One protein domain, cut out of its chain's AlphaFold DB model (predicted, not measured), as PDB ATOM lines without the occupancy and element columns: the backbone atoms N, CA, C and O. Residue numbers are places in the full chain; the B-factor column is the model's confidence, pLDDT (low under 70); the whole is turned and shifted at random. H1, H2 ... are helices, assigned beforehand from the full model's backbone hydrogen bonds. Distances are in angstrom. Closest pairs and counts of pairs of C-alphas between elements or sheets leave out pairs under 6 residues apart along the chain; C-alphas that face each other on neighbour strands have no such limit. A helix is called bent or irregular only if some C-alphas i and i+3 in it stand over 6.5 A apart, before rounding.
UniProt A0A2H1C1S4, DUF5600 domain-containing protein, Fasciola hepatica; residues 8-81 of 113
ATOM      1  N   GLU A   8      26.769  29.422  -7.841       87.38
ATOM      2  CA  GLU A   8      26.804  29.791  -6.422       87.38
ATOM      3  C   GLU A   8      27.608  31.074  -6.181       87.38
ATOM      4  O   GLU A   8      27.173  31.974  -5.468       87.38
ATOM      5  N   SER A   9      28.751  31.208  -6.860       91.38
ATOM      6  CA  SER A   9      29.564  32.425  -6.807       91.38
ATOM      7  C   SER A   9      28.781  33.635  -7.325       91.38
ATOM      8  O   SER A   9      28.720  34.661  -6.646       91.38
ATOM      9  N   LYS A  10      28.084  33.491  -8.464       92.44
ATOM     10  CA  LYS A  10      27.268  34.571  -9.026       92.44
ATOM     11  C   LYS A  10      26.067  34.909  -8.147       92.44
ATOM     12  O   LYS A  10      25.741  36.081  -7.999       92.44
ATOM     13  N   LYS A  11      25.429  33.907  -7.533       93.25
ATOM     14  CA  LYS A  11      24.346  34.113  -6.561       93.25
ATOM     15  C   LYS A  11      24.831  34.956  -5.389       93.25
ATOM     16  O   LYS A  11      24.221  35.979  -5.087       93.25
ATOM     17  N   LYS A  12      25.953  34.571  -4.777       94.31
ATOM     18  CA  LYS A  12      26.548  35.314  -3.664       94.31
ATOM     19  C   LYS A  12      26.890  36.751  -4.065       94.31
ATOM     20  O   LYS A  12      26.528  37.677  -3.349       94.31
ATOM     21  N   GLU A  13      27.502  36.944  -5.233       95.50
ATOM     22  CA  GLU A  13      27.827  38.274  -5.769       95.50
ATOM     23  C   GLU A  13      26.579  39.161  -5.942       95.50
ATOM     24  O   GLU A  13      26.602  40.330  -5.549       95.50
ATOM     25  N   LEU A  14      25.491  38.615  -6.497       95.38
ATOM     26  CA  LEU A  14      24.230  39.337  -6.701       95.38
ATOM     27  C   LEU A  14      23.577  39.738  -5.375       95.38
ATOM     28  O   LEU A  14      23.103  40.863  -5.249       95.38
ATOM     29  N   ILE A  15      23.581  38.845  -4.382       96.44
ATOM     30  CA  ILE A  15      23.018  39.123  -3.053       96.44
ATOM     31  C   ILE A  15      23.847  40.196  -2.337       96.44
ATOM     32  O   ILE A  15      23.287  41.149  -1.794       96.44
ATOM     33  N   THR A  16      25.180  40.097  -2.374       97.00
ATOM     34  CA  THR A  16      26.070  41.103  -1.772       97.00
ATOM     35  C   THR A  16      25.898  42.479  -2.417       97.00
ATOM     36  O   THR A  16      25.922  43.486  -1.716       97.00
ATOM     37  N   ASN A  17      25.680  42.540  -3.733       97.00
ATOM     38  CA  ASN A  17      25.498  43.797  -4.462       97.00
ATOM     39  C   ASN A  17      24.022  44.194  -4.659       97.00
ATOM     40  O   ASN A  17      23.736  45.036  -5.512       97.00
ATOM     41  N   LEU A  18      23.081  43.634  -3.888       97.44
ATOM     42  CA  LEU A  18      21.643  43.852  -4.090       97.44
ATOM     43  C   LEU A  18      21.235  45.336  -4.025       97.44
ATOM     44  O   LEU A  18      20.369  45.762  -4.782       97.44
ATOM     45  N   SER A  19      21.900  46.146  -3.195       96.94
ATOM     46  CA  SER A  19      21.646  47.593  -3.123       96.94
ATOM     47  C   SER A  19      21.893  48.296  -4.460       96.94
ATOM     48  O   SER A  19      21.054  49.061  -4.926       96.94
ATOM     49  N   LYS A  20      22.997  47.965  -5.138       97.25
ATOM     50  CA  LYS A  20      23.317  48.499  -6.470       97.25
ATOM     51  C   LYS A  20      22.305  48.043  -7.517       97.25
ATOM     52  O   LYS A  20      22.000  48.788  -8.442       97.25
ATOM     53  N   VAL A  21      21.776  46.823  -7.375       96.56
ATOM     54  CA  VAL A  21      20.710  46.317  -8.250       96.56
ATOM     55  C   VAL A  21      19.439  47.150  -8.075       96.56
ATOM     56  O   VAL A  21      18.829  47.520  -9.075       96.56
ATOM     57  N   TYR A  22      19.065  47.506  -6.843       97.38
ATOM     58  CA  TYR A  22      17.914  48.382  -6.593       97.38
ATOM     59  C   TYR A  22      18.110  49.771  -7.198       97.38
ATOM     60  O   TYR A  22      17.223  50.264  -7.888       97.38
ATOM     61  N   GLU A  23      19.279  50.382  -6.998       97.19
ATOM     62  CA  GLU A  23      19.593  51.692  -7.581       97.19
ATOM     63  C   GLU A  23      19.535  51.673  -9.111       97.19
ATOM     64  O   GLU A  23      18.998  52.599  -9.724       97.19
ATOM     65  N   LEU A  24      20.053  50.612  -9.735       97.00
ATOM     66  CA  LEU A  24      19.982  50.429 -11.180       97.00
ATOM     67  C   LEU A  24      18.527  50.310 -11.646       97.00
ATOM     68  O   LEU A  24      18.115  51.049 -12.536       97.00
ATOM     69  N   LEU A  25      17.736  49.434 -11.020       95.69
ATOM     70  CA  LEU A  25      16.330  49.229 -11.380       95.69
ATOM     71  C   LEU A  25      15.494  50.496 -11.180       95.69
ATOM     72  O   LEU A  25      14.680  50.822 -12.040       95.69
ATOM     73  N   SER A  26      15.735  51.233 -10.096       95.44
ATOM     74  CA  SER A  26      15.083  52.516  -9.821       95.44
ATOM     75  C   SER A  26      15.301  53.512 -10.957       95.44
ATOM     76  O   SER A  26      14.344  54.107 -11.453       95.44
ATOM     77  N   ARG A  27      16.542  53.638 -11.439       96.38
ATOM     78  CA  ARG A  27      16.875  54.540 -12.549       96.38
ATOM     79  C   ARG A  27      16.331  54.048 -13.887       96.38
ATOM     80  O   ARG A  27      15.820  54.857 -14.652       96.38
ATOM     81  N   THR A  28      16.449  52.754 -14.177       95.69
ATOM     82  CA  THR A  28      16.065  52.179 -15.477       95.69
ATOM     83  C   THR A  28      14.551  52.102 -15.667       95.69
ATOM     84  O   THR A  28      14.080  52.290 -16.783       95.69
ATOM     85  N   HIS A  29      13.792  51.836 -14.603       92.25
ATOM     86  CA  HIS A  29      12.337  51.651 -14.670       92.25
ATOM     87  C   HIS A  29      11.541  52.797 -14.041       92.25
ATOM     88  O   HIS A  29      10.322  52.708 -13.960       92.25
ATOM     89  N   HIS A  30      12.212  53.868 -13.607       92.50
ATOM     90  CA  HIS A  30      11.586  55.035 -12.975       92.50
ATOM     91  C   HIS A  30      10.716  54.687 -11.753       92.50
ATOM     92  O   HIS A  30       9.698  55.327 -11.501       92.50
ATOM     93  N   ILE A  31      11.139  53.684 -10.979       93.94
ATOM     94  CA  ILE A  31      10.483  53.254  -9.736       93.94
ATOM     95  C   ILE A  31      11.182  53.864  -8.520       93.94
ATOM     96  O   ILE A  31      12.411  54.004  -8.501       93.94
ATOM     97  N   SER A  32      10.417  54.248  -7.497       94.12
ATOM     98  CA  SER A  32      10.974  54.872  -6.295       94.12
ATOM     99  C   SER A  32      11.699  53.838  -5.438       94.12
ATOM    100  O   SER A  32      11.249  52.703  -5.311       94.12
ATOM    101  N   LEU A  33      12.787  54.231  -4.767       92.88
ATOM    102  CA  LEU A  33      13.473  53.353  -3.809       92.88
ATOM    103  C   LEU A  33      12.562  52.907  -2.650       92.88
ATOM    104  O   LEU A  33      12.804  51.856  -2.062       92.88
ATOM    105  N   GLY A  34      11.511  53.676  -2.345       95.50
ATOM    106  CA  GLY A  34      10.519  53.321  -1.326       95.50
ATOM    107  C   GLY A  34       9.623  52.136  -1.701       95.50
ATOM    108  O   GLY A  34       9.068  51.508  -0.804       95.50
ATOM    109  N   ASP A  35       9.521  51.799  -2.990       95.69
ATOM    110  CA  ASP A  35       8.720  50.664  -3.467       95.69
ATOM    111  C   ASP A  35       9.463  49.327  -3.319       95.69
ATOM    112  O   ASP A  35       8.882  48.250  -3.473       95.69
ATOM    113  N   PHE A  36      10.763  49.373  -3.017       96.25
ATOM    114  CA  PHE A  36      11.572  48.176  -2.848       96.25
ATOM    115  C   PHE A  36      11.447  47.610  -1.427       96.25
ATOM    116  O   PHE A  36      11.368  48.348  -0.442       96.25
ATOM    117  N   PRO A  37      11.504  46.278  -1.282       96.88
ATOM    118  CA  PRO A  37      11.499  45.640   0.026       96.88
ATOM    119  C   PRO A  37      12.804  45.906   0.788       96.88
ATOM    120  O   PRO A  37      13.851  46.173   0.198       96.88
ATOM    121  N   ASN A  38      12.757  45.763   2.118       97.50
ATOM    122  CA  ASN A  38      13.926  45.938   2.985       97.50
ATOM    123  C   ASN A  38      15.120  45.085   2.517       97.50
ATOM    124  O   ASN A  38      14.985  43.880   2.294       97.50
ATOM    125  N   LEU A  39      16.290  45.725   2.414       96.12
ATOM    126  CA  LEU A  39      17.495  45.131   1.839       96.12
ATOM    127  C   LEU A  39      17.926  43.854   2.574       96.12
ATOM    128  O   LEU A  39      18.065  42.814   1.936       96.12
ATOM    129  N   THR A  40      18.086  43.917   3.898       96.75
ATOM    130  CA  THR A  40      18.547  42.785   4.714       96.75
ATOM    131  C   THR A  40      17.589  41.603   4.609       96.75
ATOM    132  O   THR A  40      18.015  40.490   4.309       96.75
ATOM    133  N   LYS A  41      16.280  41.854   4.744       97.25
ATOM    134  CA  LYS A  41      15.258  40.802   4.617       97.25
ATOM    135  C   LYS A  41      15.281  40.145   3.237       97.25
ATOM    136  O   LYS A  41      15.206  38.925   3.132       97.25
ATOM    137  N   MET A  42      15.408  40.937   2.169       97.56
ATOM    138  CA  MET A  42      15.475  40.386   0.815       97.56
ATOM    139  C   MET A  42      16.760  39.573   0.597       97.56
ATOM    140  O   MET A  42      16.706  38.514  -0.024       97.56
ATOM    141  N   GLN A  43      17.905  40.008   1.136       97.44
ATOM    142  CA  GLN A  43      19.156  39.243   1.066       97.44
ATOM    143  C   GLN A  43      19.033  37.874   1.750       97.44
ATOM    144  O   GLN A  43      19.438  36.868   1.163       97.44
ATOM    145  N   GLU A  44      18.435  37.822   2.943       97.12
ATOM    146  CA  GLU A  44      18.167  36.576   3.675       97.12
ATOM    147  C   GLU A  44      17.238  35.646   2.884       97.12
ATOM    148  O   GLU A  44      17.550  34.467   2.694       97.12
ATOM    149  N   CYS A  45      16.135  36.177   2.344       97.06
ATOM    150  CA  CYS A  45      15.216  35.401   1.510       97.06
ATOM    151  C   CYS A  45      15.909  34.845   0.257       97.06
ATOM    152  O   CYS A  45      15.760  33.664  -0.063       97.06
ATOM    153  N   LEU A  46      16.688  35.662  -0.451       96.19
ATOM    154  CA  LEU A  46      17.392  35.237  -1.661       96.19
ATOM    155  C   LEU A  46      18.491  34.203  -1.365       96.19
ATOM    156  O   LEU A  46      18.744  33.327  -2.195       96.19
ATOM    157  N   ALA A  47      19.120  34.246  -0.189       95.50
ATOM    158  CA  ALA A  47      20.167  33.297   0.183       95.50
ATOM    159  C   ALA A  47      19.674  31.840   0.190       95.50
ATOM    160  O   ALA A  47      20.416  30.949  -0.230       95.50
ATOM    161  N   VAL A  48      18.417  31.590   0.567       95.56
ATOM    162  CA  VAL A  48      17.850  30.230   0.653       95.56
ATOM    163  C   VAL A  48      17.146  29.751  -0.624       95.56
ATOM    164  O   VAL A  48      16.819  28.574  -0.732       95.56
ATOM    165  N   HIS A  49      16.944  30.620  -1.620       94.38
ATOM    166  CA  HIS A  49      16.254  30.264  -2.866       94.38
ATOM    167  C   HIS A  49      17.207  29.790  -3.975       94.38
ATOM    168  O   HIS A  49      18.353  30.239  -4.084       94.38
ATOM    169  N   ASP A  50      16.719  28.903  -4.845       91.69
ATOM    170  CA  ASP A  50      17.423  28.479  -6.060       91.69
ATOM    171  C   ASP A  50      17.089  29.411  -7.233       91.69
ATOM    172  O   ASP A  50      15.991  29.388  -7.791       91.69
ATOM    173  N   PHE A  51      18.072  30.207  -7.650       92.56
ATOM    174  CA  PHE A  51      17.908  31.180  -8.730       92.56
ATOM    175  C   PHE A  51      17.715  30.521 -10.102       92.56
ATOM    176  O   PHE A  51      17.286  31.193 -11.039       92.56
ATOM    177  N   SER A  52      18.025  29.228 -10.260       89.50
ATOM    178  CA  SER A  52      17.738  28.499 -11.503       89.50
ATOM    179  C   SER A  52      16.241  28.247 -11.709       89.50
ATOM    180  O   SER A  52      15.809  28.020 -12.837       89.50
ATOM    181  N   LYS A  53      15.448  28.327 -10.632       91.75
ATOM    182  CA  LYS A  53      13.986  28.184 -10.655       91.75
ATOM    183  C   LYS A  53      13.257  29.500 -10.907       91.75
ATOM    184  O   LYS A  53      12.044  29.489 -11.095       91.75
ATOM    185  N   PHE A  54      13.967  30.629 -10.911       93.44
ATOM    186  CA  PHE A  54      13.350  31.913 -11.206       93.44
ATOM    187  C   PHE A  54      12.895  31.962 -12.660       93.44
ATOM    188  O   PHE A  54      13.648  31.662 -13.587       93.44
ATOM    189  N   SER A  55      11.638  32.361 -12.842       93.62
ATOM    190  CA  SER A  55      11.089  32.591 -14.170       93.62
ATOM    191  C   SER A  55      11.817  33.756 -14.827       93.62
ATOM    192  O   SER A  55      12.148  34.750 -14.180       93.62
ATOM    193  N   SER A  56      12.065  33.639 -16.130       93.44
ATOM    194  CA  SER A  56      12.538  34.783 -16.910       93.44
ATOM    195  C   SER A  56      11.485  35.888 -16.915       93.44
ATOM    196  O   SER A  56      10.291  35.609 -16.788       93.44
ATOM    197  N   LEU A  57      11.928  37.136 -17.074       92.50
ATOM    198  CA  LEU A  57      11.027  38.281 -17.154       92.50
ATOM    199  C   LEU A  57      10.002  38.050 -18.271       92.50
ATOM    200  O   LEU A  57      10.373  37.714 -19.394       92.50
ATOM    201  N   GLN A  58       8.721  38.238 -17.956       95.19
ATOM    202  CA  GLN A  58       7.623  38.100 -18.907       95.19
ATOM    203  C   GLN A  58       7.057  39.490 -19.223       95.19
ATOM    204  O   GLN A  58       6.207  39.977 -18.474       95.19
ATOM    205  N   PRO A  59       7.472  40.143 -20.330       94.31
ATOM    206  CA  PRO A  59       7.075  41.524 -20.626       94.31
ATOM    207  C   PRO A  59       5.560  41.716 -20.725       94.31
ATOM    208  O   PRO A  59       5.044  42.779 -20.407       94.31
ATOM    209  N   ARG A  60       4.833  40.666 -21.132       95.12
ATOM    210  CA  ARG A  60       3.368  40.687 -21.223       95.12
ATOM    211  C   ARG A  60       2.698  40.874 -19.861       95.12
ATOM    212  O   ARG A  60       1.714  41.597 -19.791       95.12
ATOM    213  N   LEU A  61       3.229  40.252 -18.804       94.31
ATOM    214  CA  LEU A  61       2.681  40.404 -17.454       94.31
ATOM    215  C   LEU A  61       2.924  41.813 -16.918       94.31
ATOM    216  O   LEU A  61       2.012  42.410 -16.360       94.31
ATOM    217  N   ILE A  62       4.122  42.359 -17.147       93.12
ATOM    218  CA  ILE A  62       4.452  43.735 -16.753       93.12
ATOM    219  C   ILE A  62       3.520  44.722 -17.461       93.12
ATOM    220  O   ILE A  62       2.860  45.519 -16.806       93.12
ATOM    221  N   LYS A  63       3.367  44.579 -18.784       93.56
ATOM    222  CA  LYS A  63       2.490  45.438 -19.581       93.56
ATOM    223  C   LYS A  63       1.033  45.399 -19.105       93.56
ATOM    224  O   LYS A  63       0.398  46.442 -19.036       93.56
ATOM    225  N   ALA A  64       0.510  44.219 -18.767       94.75
ATOM    226  CA  ALA A  64      -0.853  44.096 -18.252       94.75
ATOM    227  C   ALA A  64      -1.036  44.852 -16.922       94.75
ATOM    228  O   ALA A  64      -2.066  45.491 -16.711       94.75
ATOM    229  N   VAL A  65      -0.029  44.819 -16.041       93.31
ATOM    230  CA  VAL A  65      -0.045  45.593 -14.790       93.31
ATOM    231  C   VAL A  65       0.048  47.097 -15.073       93.31
ATOM    232  O   VAL A  65      -0.733  47.858 -14.507       93.31
ATOM    233  N   ASP A  66       0.924  47.533 -15.981       90.75
ATOM    234  CA  ASP A  66       1.058  48.950 -16.359       90.75
ATOM    235  C   ASP A  66      -0.239  49.518 -16.963       90.75
ATOM    236  O   ASP A  66      -0.644  50.642 -16.647       90.75
ATOM    237  N   GLU A  67      -0.921  48.736 -17.805       93.62
ATOM    238  CA  GLU A  67      -2.221  49.094 -18.384       93.62
ATOM    239  C   GLU A  67      -3.297  49.239 -17.304       93.62
ATOM    240  O   GLU A  67      -4.040  50.227 -17.311       93.62
ATOM    241  N   MET A  68      -3.335  48.304 -16.350       94.31
ATOM    242  CA  MET A  68      -4.253  48.346 -15.213       94.31
ATOM    243  C   MET A  68      -4.011  49.594 -14.351       94.31
ATOM    244  O   MET A  68      -4.963  50.313 -14.036       94.31
ATOM    245  N   LEU A  69      -2.752  49.876 -13.991       88.44
ATOM    246  CA  LEU A  69      -2.385  51.032 -13.163       88.44
ATOM    247  C   LEU A  69      -2.714  52.362 -13.855       88.44
ATOM    248  O   LEU A  69      -3.213  53.283 -13.208       88.44
ATOM    249  N   SER A  70      -2.468  52.455 -15.165       87.88
ATOM    250  CA  SER A  70      -2.625  53.704 -15.922       87.88
ATOM    251  C   SER A  70      -4.076  54.000 -16.303       87.88
ATOM    252  O   SER A  70      -4.506  55.151 -16.250       87.88
ATOM    253  N   ASN A  71      -4.840  52.978 -16.701       90.12
ATOM    254  CA  ASN A  71      -6.161  53.176 -17.305       90.12
ATOM    255  C   ASN A  71      -7.297  52.716 -16.397       90.12
ATOM    256  O   ASN A  71      -8.283  53.433 -16.228       90.12
ATOM    257  N   ASP A  72      -7.192  51.517 -15.833       85.50
ATOM    258  CA  ASP A  72      -8.339  50.888 -15.179       85.50
ATOM    259  C   ASP A  72      -8.545  51.420 -13.762       85.50
ATOM    260  O   ASP A  72      -9.682  51.702 -13.380       85.50
ATOM    261  N   ILE A  73      -7.464  51.705 -13.029       84.38
ATOM    262  CA  ILE A  73      -7.564  52.412 -11.742       84.38
ATOM    263  C   ILE A  73      -8.137  53.823 -11.934       84.38
ATOM    264  O   ILE A  73      -9.003  54.241 -11.167       84.38
ATOM    265  N   ALA A  74      -7.722  54.552 -12.974       81.88
ATOM    266  CA  ALA A  74      -8.242  55.891 -13.253       81.88
ATOM    267  C   ALA A  74      -9.755  55.876 -13.542       81.88
ATOM    268  O   ALA A  74     -10.489  56.726 -13.030       81.88
ATOM    269  N   LYS A  75     -10.239  54.887 -14.306       84.38
ATOM    270  CA  LYS A  75     -11.680  54.679 -14.538       84.38
ATOM    271  C   LYS A  75     -12.415  54.368 -13.235       84.38
ATOM    272  O   LYS A  75     -13.453  54.972 -12.974       84.38
ATOM    273  N   LEU A  76     -11.866  53.488 -12.391       84.69
ATOM    274  CA  LEU A  76     -12.453  53.176 -11.082       84.69
ATOM    275  C   LEU A  76     -12.567  54.427 -10.200       84.69
ATOM    276  O   LEU A  76     -13.625  54.670  -9.621       84.69
ATOM    277  N   MET A  77     -11.532  55.272 -10.156       77.75
ATOM    278  CA  MET A  77     -11.550  56.523  -9.386       77.75
ATOM    279  C   MET A  77     -12.647  57.496  -9.841       77.75
ATOM    280  O   MET A  77     -13.200  58.212  -9.013       77.75
ATOM    281  N   GLN A  78     -13.021  57.497 -11.125       79.31
ATOM    282  CA  GLN A  78     -14.143  58.300 -11.639       79.31
ATOM    283  C   GLN A  78     -15.518  57.727 -11.262       79.31
ATOM    284  O   GLN A  78     -16.516  58.450 -11.262       79.31
ATOM    285  N   MET A  79     -15.588  56.435 -10.935       77.31
ATOM    286  CA  MET A  79     -16.825  55.759 -10.539       77.31
ATOM    287  C   MET A  79     -17.098  55.860  -9.032       77.31
ATOM    288  O   MET A  79     -18.257  55.857  -8.626       77.31
ATOM    289  N   ILE A  80     -16.063  56.013  -8.198       70.94
ATOM    290  CA  ILE A  80     -16.196  56.133  -6.732       70.94
ATOM    291  C   ILE A  80     -17.106  57.305  -6.297       70.94
ATOM    292  O   ILE A  80     -17.977  57.080  -5.454       70.94
ATOM    293  N   PRO A  81     -17.012  58.526  -6.870       63.91
ATOM    294  CA  PRO A  81     -17.910  59.632  -6.522       63.91
ATOM    295  C   PRO A  81     -19.397  59.332  -6.764       63.91
ATOM    296  O   PRO A  81     -20.254  59.906  -6.098       63.91
TER     297      PRO A  81
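Overview. This is residues 8 to 81 of the 113 residues of the protein "DUF5600 domain-containing protein" of Fasciola hepatica (UniProt A0A2H1C1S4). Picture a small body of three helices with one long arm sticking out of it: H1 and H3 are side by side, H2 turns off from them near their shared end, and residues 53 to 81, which hold the bent helix H4, stand free. The arm makes much of the length, and its helix touches none of the other three. The printed part has 74 residues with four named helices, in the order H1, H2, H3, H4, and no named strand; the class is all helix. The whole is loose, with a radius of gyration of the C-alphas of 16.4 A, and spans 53 by 24 by 21 A.

Along the chain. Find C-alpha 8 at (26.804, 29.791, -6.422); there H1 begins, and it takes in residues 8 to 16 over 12.3 A. After Asn 17, look for C-alpha 18 at (21.643, 43.852, -4.090), where H2 starts; it runs through residues 18 to 29 and measures 16.1 A. Further on, H3 holds residues 39 to 48 and is 15.0 A long. H4 holds residues 59 to 81 and by its hydrogen bonds was assigned as one helix, but it is bent: C-alphas 70 and 73 are 6.6 A apart. Its arm H4a, residues 59 to 70, measures 16.3 A, and its arm H4b, residues 73 to 81, measures 13.7 A and ends with C-alpha 81 at (-17.910, 59.632, -6.522).

Arrangement. Start with H1 and H3, which touch and run opposite ways at a shallow tilt of 15 degrees; their closest C-alphas, those of Ile 15 and Gln 43, are 5.6 A apart. H1 and H2 are close but not clearly touching, with the C-alphas of Leu 14 and Val 21 the closest at 8.0 A, and stand about perpendicular at 73 degrees. H2 only just touches H3, with 3 pairs of C-alphas within 8 A and with its residues 18 to 19 alone; the closest C-alphas are those of Ser 19 and Leu 39, 6.9 A apart. Their lines are only just about perpendicular, at 71 degrees. Look next at H4a and H4b, whose lines stand at a shallow tilt of 27 degrees; both arms are apart from H1, H2 and H3. On the backbone, each O i to N i+4 pair is within hydrogen-bond range in H1, H2 and H4a, against 5 of 6 in H3 and 4 of 5 in H4b.

Size, cuts and confidence. The two C-alphas farthest apart are those of Ser 9 and Pro 81, at 54.7 A. Without the stretch that stands free, the body has 45 residues and spans 30 by 18 by 17 A. The printed part has no cut; the link from H1 to H2 is tight, and those from H2 to H3 and from H3 to H4 are short. The mean pLDDT of the printed part is 92.4, and residue 81 alone is under 70.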